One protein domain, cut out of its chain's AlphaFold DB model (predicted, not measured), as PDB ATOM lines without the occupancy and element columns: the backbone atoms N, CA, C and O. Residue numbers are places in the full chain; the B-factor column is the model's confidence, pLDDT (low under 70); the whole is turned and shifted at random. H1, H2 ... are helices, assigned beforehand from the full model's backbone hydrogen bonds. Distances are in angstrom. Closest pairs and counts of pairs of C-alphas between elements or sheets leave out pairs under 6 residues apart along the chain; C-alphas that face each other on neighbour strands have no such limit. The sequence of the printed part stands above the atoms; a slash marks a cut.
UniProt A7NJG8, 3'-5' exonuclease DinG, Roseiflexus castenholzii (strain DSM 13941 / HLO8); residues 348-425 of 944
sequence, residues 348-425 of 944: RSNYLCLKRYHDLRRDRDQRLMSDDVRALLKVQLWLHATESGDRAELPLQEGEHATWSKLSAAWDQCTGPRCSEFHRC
ATOM      1  N   ARG A 348     128.494 118.952 141.133       88.31
ATOM      2  CA  ARG A 348     127.392 118.013 141.435       88.31
ATOM      3  C   ARG A 348     126.668 117.466 140.197       88.31
ATOM      4  O   ARG A 348     126.289 116.300 140.178       88.31
ATOM      5  N   SER A 349     126.553 118.278 139.144       88.25
ATOM      6  CA  SER A 349     125.964 117.894 137.856       88.25
ATOM      7  C   SER A 349     126.700 116.749 137.153       88.25
ATOM      8  O   SER A 349     126.160 116.170 136.219       88.25
ATOM      9  N   ASN A 350     127.906 116.379 137.592       90.38
ATOM     10  CA  ASN A 350     128.633 115.223 137.073       90.38
ATOM     11  C   ASN A 350     128.277 113.917 137.790       90.38
ATOM     12  O   ASN A 350     128.678 112.869 137.309       90.38
ATOM     13  N   TYR A 351     127.526 113.945 138.892       92.88
ATOM     14  CA  TYR A 351     127.177 112.740 139.644       92.88
ATOM     15  C   TYR A 351     125.713 112.362 139.444       92.88
ATOM     16  O   TYR A 351     124.827 113.216 139.527       92.88
ATOM     17  N   LEU A 352     125.450 111.072 139.249       94.50
ATOM     18  CA  LEU A 352     124.093 110.532 139.215       94.50
ATOM     19  C   LEU A 352     123.386 110.711 140.571       94.50
ATOM     20  O   LEU A 352     123.927 110.366 141.624       94.50
ATOM     21  N   CYS A 353     122.134 111.174 140.545       93.56
ATOM     22  CA  CYS A 353     121.237 111.143 141.695       93.56
ATOM     23  C   CYS A 353     120.297 109.934 141.604       93.56
ATOM     24  O   CYS A 353     119.383 109.906 140.781       93.56
ATOM     25  N   LEU A 354     120.488 108.952 142.491       92.12
ATOM     26  CA  LEU A 354     119.669 107.732 142.530       92.12
ATOM     27  C   LEU A 354     118.179 108.023 142.752       92.12
ATOM     28  O   LEU A 354     117.346 107.411 142.088       92.12
ATOM     29  N   LYS A 355     117.842 108.999 143.610       89.06
ATOM     30  CA  LYS A 355     116.449 109.417 143.837       89.06
ATOM     31  C   LYS A 355     115.814 109.901 142.533       89.06
ATOM     32  O   LYS A 355     114.815 109.342 142.105       89.06
ATOM     33  N   ARG A 356     116.441 110.868 141.850       89.25
ATOM     34  CA  ARG A 356     115.916 111.425 140.587       89.25
ATOM     35  C   ARG A 356     115.838 110.377 139.481       89.25
ATOM     36  O   ARG A 356     114.880 110.371 138.717       89.25
ATOM     37  N   TYR A 357     116.806 109.463 139.423       91.38
ATOM     38  CA  TYR A 357     116.741 108.312 138.526       91.38
ATOM     39  C   TYR A 357     115.523 107.426 138.812       91.38
ATOM     40  O   TYR A 357     114.792 107.079 137.885       91.38
ATOM     41  N   HIS A 358     115.265 107.079 140.074       88.12
ATOM     42  CA  HIS A 358     114.096 106.286 140.448       88.12
ATOM     43  C   HIS A 358     112.776 107.024 140.208       88.12
ATOM     44  O   HIS A 358     111.838 106.395 139.712       88.12
ATOM     45  N   ASP A 359     112.721 108.323 140.494       84.19
ATOM     46  CA  ASP A 359     111.548 109.176 140.291       84.19
ATOM     47  C   ASP A 359     111.206 109.259 138.793       84.19
ATOM     48  O   ASP A 359     110.121 108.836 138.395       84.19
ATOM     49  N   LEU A 360     112.164 109.646 137.936       84.44
ATOM     50  CA  LEU A 360     111.957 109.743 136.481       84.44
ATOM     51  C   LEU A 360     111.593 108.390 135.850       84.44
ATOM     52  O   LEU A 360     110.808 108.315 134.907       84.44
ATOM     53  N   ARG A 361     112.141 107.291 136.379       84.62
ATOM     54  CA  ARG A 361     111.841 105.931 135.911       84.62
ATOM     55  C   ARG A 361     110.431 105.463 136.299       84.62
ATOM     56  O   ARG A 361     109.863 104.597 135.621       84.62
ATOM     57  N   ARG A 362     109.891 105.959 137.418       79.75
ATOM     58  CA  ARG A 362     108.569 105.592 137.960       79.75
ATOM     59  C   ARG A 362     107.453 106.512 137.489       79.75
ATOM     60  O   ARG A 362     106.308 106.059 137.492       79.75
ATOM     61  N   ASP A 363     107.783 107.737 137.099       69.44
ATOM     62  CA  ASP A 363     106.821 108.738 136.658       69.44
ATOM     63  C   ASP A 363     105.969 108.195 135.499       69.44
ATOM     64  O   ASP A 363     106.455 107.869 134.410       69.44
ATOM     65  N   ARG A 364     104.680 107.987 135.784       57.88
ATOM     66  CA  ARG A 364     103.715 107.468 134.808       57.88
ATOM     67  C   ARG A 364     103.076 108.586 133.997       57.88
ATOM     68  O   ARG A 364     102.621 108.273 132.892       57.88
ATOM     69  N   ASP A 365     103.078 109.801 134.538       52.81
ATOM     70  CA  ASP A 365     102.363 110.977 134.047       52.81
ATOM     71  C   ASP A 365     103.249 111.806 133.102       52.81
ATOM     72  O   ASP A 365     102.741 112.421 132.162       52.81
ATOM     73  N   GLN A 366     104.580 111.737 133.247       61.62
ATOM     74  CA  GLN A 366     105.508 112.271 132.250       61.62
ATOM     75  C   GLN A 366     105.560 111.427 130.971       61.62
ATOM     76  O   GLN A 366     105.793 110.212 130.958       61.62
ATOM     77  N   ARG A 367     105.424 112.116 129.834       66.44
ATOM     78  CA  ARG A 367     105.676 111.547 128.511       66.44
ATOM     79  C   ARG A 367     107.183 111.560 128.242       66.44
ATOM     80  O   ARG A 367     107.709 112.547 127.743       66.44
ATOM     81  N   LEU A 368     107.863 110.466 128.591       76.62
ATOM     82  CA  LEU A 368     109.283 110.268 128.280       76.62
ATOM     83  C   LEU A 368     109.523 110.361 126.767       76.62
ATOM     84  O   LEU A 368     108.827 109.710 125.982       76.62
ATOM     85  N   MET A 369     110.522 111.146 126.370       82.12
ATOM     86  CA  MET A 369     110.986 111.212 124.985       82.12
ATOM     87  C   MET A 369     111.954 110.058 124.683       82.12
ATOM     88  O   MET A 369     112.424 109.365 125.587       82.12
ATOM     89  N   SER A 370     112.281 109.841 123.403       83.44
ATOM     90  CA  SER A 370     113.220 108.780 122.992       83.44
ATOM     91  C   SER A 370     114.585 108.913 123.683       83.44
ATOM     92  O   SER A 370     115.117 107.923 124.186       83.44
ATOM     93  N   ASP A 371     115.106 110.137 123.793       85.44
ATOM     94  CA  ASP A 371     116.379 110.408 124.469       85.44
ATOM     95  C   ASP A 371     116.302 110.180 125.982       85.44
ATOM     96  O   ASP A 371     117.253 109.652 126.562       85.44
ATOM     97  N   ASP A 372     115.149 110.464 126.606       87.50
ATOM     98  CA  ASP A 372     114.949 110.177 128.028       87.50
ATOM     99  C   ASP A 372     115.022 108.669 128.293       87.50
ATOM    100  O   ASP A 372     115.706 108.223 129.216       87.50
ATOM    101  N   VAL A 373     114.362 107.870 127.446       88.31
ATOM    102  CA  VAL A 373     114.413 106.407 127.534       88.31
ATOM    103  C   VAL A 373     115.843 105.910 127.330       88.31
ATOM    104  O   VAL A 373     116.328 105.139 128.156       88.31
ATOM    105  N   ARG A 374     116.554 106.371 126.294       88.19
ATOM    106  CA  ARG A 374     117.941 105.944 126.032       88.19
ATOM    107  C   ARG A 374     118.879 106.245 127.200       88.19
ATOM    108  O   ARG A 374     119.612 105.353 127.631       88.19
ATOM    109  N   ALA A 375     118.812 107.449 127.765       89.88
ATOM    110  CA  ALA A 375     119.605 107.817 128.933       89.88
ATOM    111  C   ALA A 375     119.261 106.954 130.163       89.88
ATOM    112  O   ALA A 375     120.169 106.470 130.840       89.88
ATOM    113  N   LEU A 376     117.973 106.694 130.429       90.88
ATOM    114  CA  LEU A 376     117.537 105.823 131.529       90.88
ATOM    115  C   LEU A 376     118.064 104.389 131.385       90.88
ATOM    116  O   LEU A 376     118.507 103.808 132.378       90.88
ATOM    117  N   LEU A 377     118.047 103.828 130.171       89.50
ATOM    118  CA  LEU A 377     118.571 102.485 129.903       89.50
ATOM    119  C   LEU A 377     120.090 102.416 130.086       89.50
ATOM    120  O   LEU A 377     120.589 101.486 130.724       89.50
ATOM    121  N   LYS A 378     120.825 103.415 129.578       90.38
ATOM    122  CA  LYS A 378     122.278 103.525 129.778       90.38
ATOM    123  C   LYS A 378     122.625 103.582 131.259       90.38
ATOM    124  O   LYS A 378     123.484 102.830 131.710       90.38
ATOM    125  N   VAL A 379     121.913 104.411 132.026       91.50
ATOM    126  CA  VAL A 379     122.097 104.495 133.479       91.50
ATOM    127  C   VAL A 379     121.763 103.169 134.158       91.50
ATOM    128  O   VAL A 379     122.550 102.717 134.981       91.50
ATOM    129  N   GLN A 380     120.654 102.514 133.804       89.06
ATOM    130  CA  GLN A 380     120.258 101.235 134.402       89.06
ATOM    131  C   GLN A 380     121.360 100.176 134.286       89.06
ATOM    132  O   GLN A 380     121.748  99.576 135.285       89.06
ATOM    133  N   LEU A 381     121.883  99.961 133.078       87.38
ATOM    134  CA  LEU A 381     122.902  98.935 132.847       87.38
ATOM    135  C   LEU A 381     124.261  99.320 133.441       87.38
ATOM    136  O   LEU A 381     125.021  98.458 133.881       87.38
ATOM    137  N   TRP A 382     124.561 100.615 133.495       89.44
ATOM    138  CA  TRP A 382     125.786 101.136 134.089       89.44
ATOM    139  C   TRP A 382     125.789 101.111 135.621       89.44
ATOM    140  O   TRP A 382     126.848 100.899 136.212       89.44
ATOM    141  N   LEU A 383     124.629 101.261 136.273       88.94
ATOM    142  CA  LEU A 383     124.494 101.292 137.737       88.94
ATOM    143  C   LEU A 383     125.107 100.066 138.425       88.94
ATOM    144  O   LEU A 383     125.682 100.184 139.506       88.94
ATOM    145  N   HIS A 384     125.033  98.896 137.789       81.38
ATOM    146  CA  HIS A 384     125.635  97.672 138.314       81.38
ATOM    147  C   HIS A 384     127.165  97.682 138.242       81.38
ATOM    148  O   HIS A 384     127.821  97.050 139.065       81.38
ATOM    149  N   ALA A 385     127.752  98.402 137.290       82.75
ATOM    150  CA  ALA A 385     129.196  98.461 137.111       82.75
ATOM    151  C   ALA A 385     129.835  99.615 137.897       82.75
ATOM    152  O   ALA A 385     130.935  99.442 138.420       82.75
ATOM    153  N   THR A 386     129.180 100.780 137.963       88.31
ATOM    154  CA  THR A 386     129.774 102.015 138.499       88.31
ATOM    155  C   THR A 386     130.017 101.997 140.003       88.31
ATOM    156  O   THR A 386     129.205 101.505 140.786       88.31
ATOM    157  N   GLU A 387     131.144 102.584 140.406       87.50
ATOM    158  CA  GLU A 387     131.481 102.840 141.808       87.50
ATOM    159  C   GLU A 387     131.477 104.333 142.146       87.50
ATOM    160  O   GLU A 387     131.352 104.690 143.323       87.50
ATOM    161  N   SER A 388     131.627 105.191 141.134       88.56
ATOM    162  CA  SER A 388     131.768 106.640 141.277       88.56
ATOM    163  C   SER A 388     130.477 107.392 140.956       88.56
ATOM    164  O   SER A 388     130.278 108.482 141.483       88.56
ATOM    165  N   GLY A 389     129.613 106.830 140.100       90.81
ATOM    166  CA  GLY A 389     128.438 107.516 139.570       90.81
ATOM    167  C   GLY A 389     128.765 108.742 138.712       90.81
ATOM    168  O   GLY A 389     127.900 109.609 138.572       90.81
ATOM    169  N   ASP A 390     129.978 108.832 138.161       90.12
ATOM    170  CA  ASP A 390     130.440 109.944 137.328       90.12
ATOM    171  C   ASP A 390     129.905 109.856 135.886       90.12
ATOM    172  O   ASP A 390     130.082 108.853 135.193       90.12
ATOM    173  N   ARG A 391     129.309 110.950 135.400       89.31
ATOM    174  CA  ARG A 391     128.847 111.149 134.018       89.31
ATOM    175  C   ARG A 391     129.922 110.810 132.986       89.31
ATOM    176  O   ARG A 391     129.584 110.365 131.896       89.31
ATOM    177  N   ALA A 392     131.195 111.065 133.287       83.06
ATOM    178  CA  ALA A 392     132.299 110.804 132.367       83.06
ATOM    179  C   ALA A 392     132.451 109.310 132.018       83.06
ATOM    180  O   ALA A 392     132.993 108.995 130.962       83.06
ATOM    181  N   GLU A 393     131.927 108.400 132.851       83.62
ATOM    182  CA  GLU A 393     131.881 106.959 132.564       83.62
ATOM    183  C   GLU A 393     130.794 106.575 131.544       83.62
ATOM    184  O   GLU A 393     130.770 105.431 131.092       83.62
ATOM    185  N   LEU A 394     129.878 107.490 131.202       83.56
ATOM    186  CA  LEU A 394     128.747 107.229 130.316       83.56
ATOM    187  C   LEU A 394     128.896 107.940 128.959       83.56
ATOM    188  O   LEU A 394     128.986 109.171 128.907       83.56
ATOM    189  N   PRO A 395     128.822 107.200 127.837       80.62
ATOM    190  CA  PRO A 395     128.772 107.793 126.505       80.62
ATOM    191  C   PRO A 395     127.370 108.350 126.223       80.62
ATOM    192  O   PRO A 395     126.491 107.646 125.714       80.62
ATOM    193  N   LEU A 396     127.156 109.621 126.558       83.50
ATOM    194  CA  LEU A 396     125.916 110.336 126.254       83.50
ATOM    195  C   LEU A 396     126.023 111.103 124.927       83.50
ATOM    196  O   LEU A 396     127.058 111.691 124.624       83.50
ATOM    197  N   GLN A 397     124.951 111.079 124.141       79.38
ATOM    198  CA  GLN A 397     124.763 111.887 122.932       79.38
ATOM    199  C   GLN A 397     124.112 113.243 123.269       79.38
ATOM    200  O   GLN A 397     123.609 113.431 124.375       79.38
ATOM    201  N   GLU A 398     124.082 114.188 122.319       71.81
ATOM    202  CA  GLU A 398     123.557 115.556 122.531       71.81
ATOM    203  C   GLU A 398     122.155 115.591 123.161       71.81
ATOM    204  O   GLU A 398     121.959 116.286 124.158       71.81
ATOM    205  N   GLY A 399     121.204 114.801 122.653       73.62
ATOM    206  CA  GLY A 399     119.852 114.726 123.223       73.62
ATOM    207  C   GLY A 399     119.808 114.095 124.620       73.62
ATOM    208  O   GLY A 399     119.077 114.544 125.501       73.62
ATOM    209  N   GLU A 400     120.663 113.103 124.875       86.19
ATOM    210  CA  GLU A 400     120.743 112.396 126.160       86.19
ATOM    211  C   GLU A 400     121.391 113.260 127.260       86.19
ATOM    212  O   GLU A 400     121.105 113.082 128.448       86.19
ATOM    213  N   HIS A 401     122.237 114.231 126.888       84.44
ATOM    214  CA  HIS A 401     122.805 115.203 127.828       84.44
ATOM    215  C   HIS A 401     121.726 116.055 128.507       84.44
ATOM    216  O   HIS A 401     121.856 116.359 129.694       84.44
ATOM    217  N   ALA A 402     120.647 116.399 127.797       83.44
ATOM    218  CA  ALA A 402     119.524 117.125 128.388       83.44
ATOM    219  C   ALA A 402     118.812 116.280 129.459       83.44
ATOM    220  O   ALA A 402     118.485 116.783 130.537       83.44
ATOM    221  N   THR A 403     118.636 114.977 129.215       86.94
ATOM    222  CA  THR A 403     118.087 114.055 130.219       86.94
ATOM    223  C   THR A 403     119.021 113.903 131.414       86.94
ATOM    224  O   THR A 403     118.550 113.843 132.549       86.94
ATOM    225  N   TRP A 404     120.343 113.894 131.213       90.19
ATOM    226  CA  TRP A 404     121.289 113.808 132.327       90.19
ATOM    227  C   TRP A 404     121.101 114.930 133.355       90.19
ATOM    228  O   TRP A 404     121.141 114.661 134.553       90.19
ATOM    229  N   SER A 405     120.787 116.154 132.927       84.62
ATOM    230  CA  SER A 405     120.466 117.261 133.843       84.62
ATOM    231  C   SER A 405     119.250 116.974 134.738       84.62
ATOM    232  O   SER A 405     119.182 117.465 135.869       84.62
ATOM    233  N   LYS A 406     118.310 116.131 134.282       84.81
ATOM    234  CA  LYS A 406     117.172 115.626 135.077       84.81
ATOM    235  C   LYS A 406     117.572 114.499 136.040       84.81
ATOM    236  O   LYS A 406     116.887 114.269 137.028       84.81
ATOM    237  N   LEU A 407     118.675 113.804 135.767       90.44
ATOM    238  CA  LEU A 407     119.157 112.644 136.526       90.44
ATOM    239  C   LEU A 407     120.276 112.987 137.520       90.44
ATOM    240  O   LEU A 407     120.483 112.258 138.488       90.44
ATOM    241  N   SER A 408     121.013 114.075 137.301       91.12
ATOM    242  CA  SER A 408     122.189 114.427 138.099       91.12
ATOM    243  C   SER A 408     121.840 114.979 139.483       91.12
ATOM    244  O   SER A 408     120.716 115.415 139.731       91.12
ATOM    245  N   ALA A 409     122.803 115.032 140.400       80.44
ATOM    246  CA  ALA A 409     122.639 115.700 141.688       80.44
ATOM    247  C   ALA A 409     122.568 117.230 141.496       80.44
ATOM    248  O   ALA A 409     123.586 117.909 141.438       80.44
ATOM    249  N   ALA A 410     121.364 117.787 141.366       74.69
ATOM    250  CA  ALA A 410     121.159 119.235 141.332       74.69
ATOM    251  C   ALA A 410     121.054 119.795 142.766       74.69
ATOM    252  O   ALA A 410     120.632 119.092 143.689       74.69
ATOM    253  N   TRP A 411     121.546 121.017 142.995       69.31
ATOM    254  CA  TRP A 411     121.669 121.589 144.345       69.31
ATOM    255  C   TRP A 411     120.330 122.052 144.928       69.31
ATOM    256  O   TRP A 411     120.120 121.943 146.132       69.31
ATOM    257  N   ASP A 412     119.437 122.501 144.058       69.31
ATOM    258  CA  ASP A 412     118.103 123.049 144.298       69.31
ATOM    259  C   ASP A 412     117.078 122.024 144.803       69.31
ATOM    260  O   ASP A 412     116.032 122.395 145.326       69.31
ATOM    261  N   GLN A 413     117.366 120.730 144.652       69.44
ATOM    262  CA  GLN A 413     116.442 119.634 144.981       69.44
ATOM    263  C   GLN A 413     117.063 118.591 145.924       69.44
ATOM    264  O   GLN A 413     116.457 117.562 146.226       69.44
ATOM    265  N   CYS A 414     118.293 118.817 146.398       81.69
ATOM    266  CA  CYS A 414     119.010 117.866 147.246       81.69
ATOM    267  C   CYS A 414     118.791 118.156 148.738       81.69
ATOM    268  O   CYS A 414     119.337 119.112 149.279       81.69
ATOM    269  N   THR A 415     118.086 117.263 149.439       83.12
ATOM    270  CA  THR A 415     117.840 117.357 150.894       83.12
ATOM    271  C   THR A 415     119.004 116.856 151.765       83.12
ATOM    272  O   THR A 415     118.891 116.789 152.993       83.12
ATOM    273  N   GLY A 416     120.140 116.508 151.151       85.75
ATOM    274  CA  GLY A 416     121.359 116.100 151.848       85.75
ATOM    275  C   GLY A 416     121.157 114.850 152.722       85.75
ATOM    276  O   GLY A 416     120.617 113.861 152.222       85.75
ATOM    277  N   PRO A 417     121.555 114.871 154.011       84.50
ATOM    278  CA  PRO A 417     121.420 113.731 154.930       84.50
ATOM    279  C   PRO A 417     119.999 113.178 155.101       84.50
ATOM    280  O   PRO A 417     119.842 112.049 155.550       84.50
ATOM    281  N   ARG A 418     118.965 113.957 154.755       84.25
ATOM    282  CA  ARG A 418     117.551 113.552 154.854       84.25
ATOM    283  C   ARG A 418     117.031 112.848 153.594       84.25
ATOM    284  O   ARG A 418     115.875 112.446 153.547       84.25
ATOM    285  N   CYS A 419     117.862 112.707 152.563       85.69
ATOM    286  CA  CYS A 419     117.517 111.992 151.338       85.69
ATOM    287  C   CYS A 419     117.460 110.474 151.577       85.69
ATOM    288  O   CYS A 419     118.373 109.906 152.176       85.69
ATOM    289  N   SER A 420     116.442 109.804 151.030       85.81
ATOM    290  CA  SER A 420     116.275 108.344 151.115       85.81
ATOM    291  C   SER A 420     117.457 107.555 150.537       85.81
ATOM    292  O   SER A 420     117.786 106.483 151.031       85.81
ATOM    293  N   GLU A 421     118.141 108.108 149.532       88.62
ATOM    294  CA  GLU A 421     119.304 107.493 148.879       88.62
ATOM    295  C   GLU A 421     120.650 108.038 149.405       88.62
ATOM    296  O   GLU A 421     121.689 107.823 148.781       88.62
ATOM    297  N   PHE A 422     120.684 108.766 150.533       88.12
ATOM    298  CA  PHE A 422     121.895 109.451 151.019       88.12
ATOM    299  C   PHE A 422     123.103 108.516 151.203       88.12
ATOM    300  O   PHE A 422     124.217 108.850 150.792       88.12
ATOM    301  N   HIS A 423     122.892 107.328 151.777       86.81
ATOM    302  CA  HIS A 423     123.969 106.360 152.012       86.81
ATOM    303  C   HIS A 423     124.601 105.856 150.709       86.81
ATOM    304  O   HIS A 423     125.817 105.702 150.641       86.81
ATOM    305  N   ARG A 424     123.791 105.700 149.656       89.00
ATOM    306  CA  ARG A 424     124.206 105.231 148.323       89.00
ATOM    307  C   ARG A 424     124.509 106.386 147.360       89.00
ATOM    308  O   ARG A 424     124.761 106.162 146.179       89.00
ATOM    309  N   CYS A 425     124.481 107.632 147.838       91.12
ATOM    310  CA  CYS A 425     124.662 108.805 146.997       91.12
ATOM    311  C   CYS A 425     126.123 108.960 146.564       91.12
ATOM    312  O   CYS A 425     127.007 109.249 147.374       91.12
TER     313      CYS A 425
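Overview. This is residues 348 to 425 of the 944 residues of the protein "3'-5' exonuclease DinG" of Roseiflexus castenholzii (strain DSM 13941 / HLO8) (UniProt A7NJG8). Three short helices, their centres set as a triangle and their lines at wide angles to each other, make a small helical body, in which H3 touches both H1 and H2. A long link, residues 384 to 397, folds back from the end of H2 to the beginning of H3, and a tail without a named helix, residues 408 to 425, runs out from the end of H3 to one end of the longest axis, while residues 362 to 367, of which 362 belongs to H1, stick out. The printed part has 78 residues with three named helices, in the order H1, H2, H3, and no named strand; the class is all helix, though under half of the residues, 33 of 78, are in named elements. It is compact, with a radius of gyration of the C-alphas of 11.9 A, and spans 33 by 29 by 21 A.

Along the chain. The printed part begins at Arg 348. H1 holds residues 354 to 362, with C-alpha 354 at (119.669, 107.732, 142.530), and is 12.2 A long from first to last C-alpha. H2, the longest helix, holds residues 370 to 383 and measures 20.0 A; its C-alpha 370 is at (113.220, 108.780, 122.992). H3 holds residues 398 to 407 and measures 15.0 A, ending with C-alpha 407 at (119.157, 112.644, 136.526).

Arrangement. H1 and H3 touch, and the closest C-alphas, those of Arg 356 and Leu 407, are 5.3 A apart. Their lines are about perpendicular, only just, at 71 degrees. H2 touches H3 with residues 371 to 375 alone; the closest C-alphas, those of Asp 371 and Glu 400, are 5.1 A apart. These two helices run the same way at a steep tilt of 62 degrees. H1 and H2 are close but not clearly touching, with the closest C-alphas, those of Arg 361 and Leu 376, 7.2 A apart. They run opposite ways at a steep tilt of 47 degrees. In H1 and H2 every O i to N i+4 pair is within hydrogen-bond range; in H3 3 of 6 such pairs are, and 7 of 7 O i to N i+3 pairs.

Size, cuts and confidence. The two C-alphas farthest apart, those of Ser 370 and Pro 417, are 33.3 A from each other, while those of Arg 348 and Cys 425 are 11.1 A apart. The printed part has no cut. The link from H1 to H2 is short, with 7 residues, and the link from H2 to H3 is long, with 14. The mean pLDDT of the printed part is 84.0; residues 363 to 367 and 411 to 413 of the model are under 70.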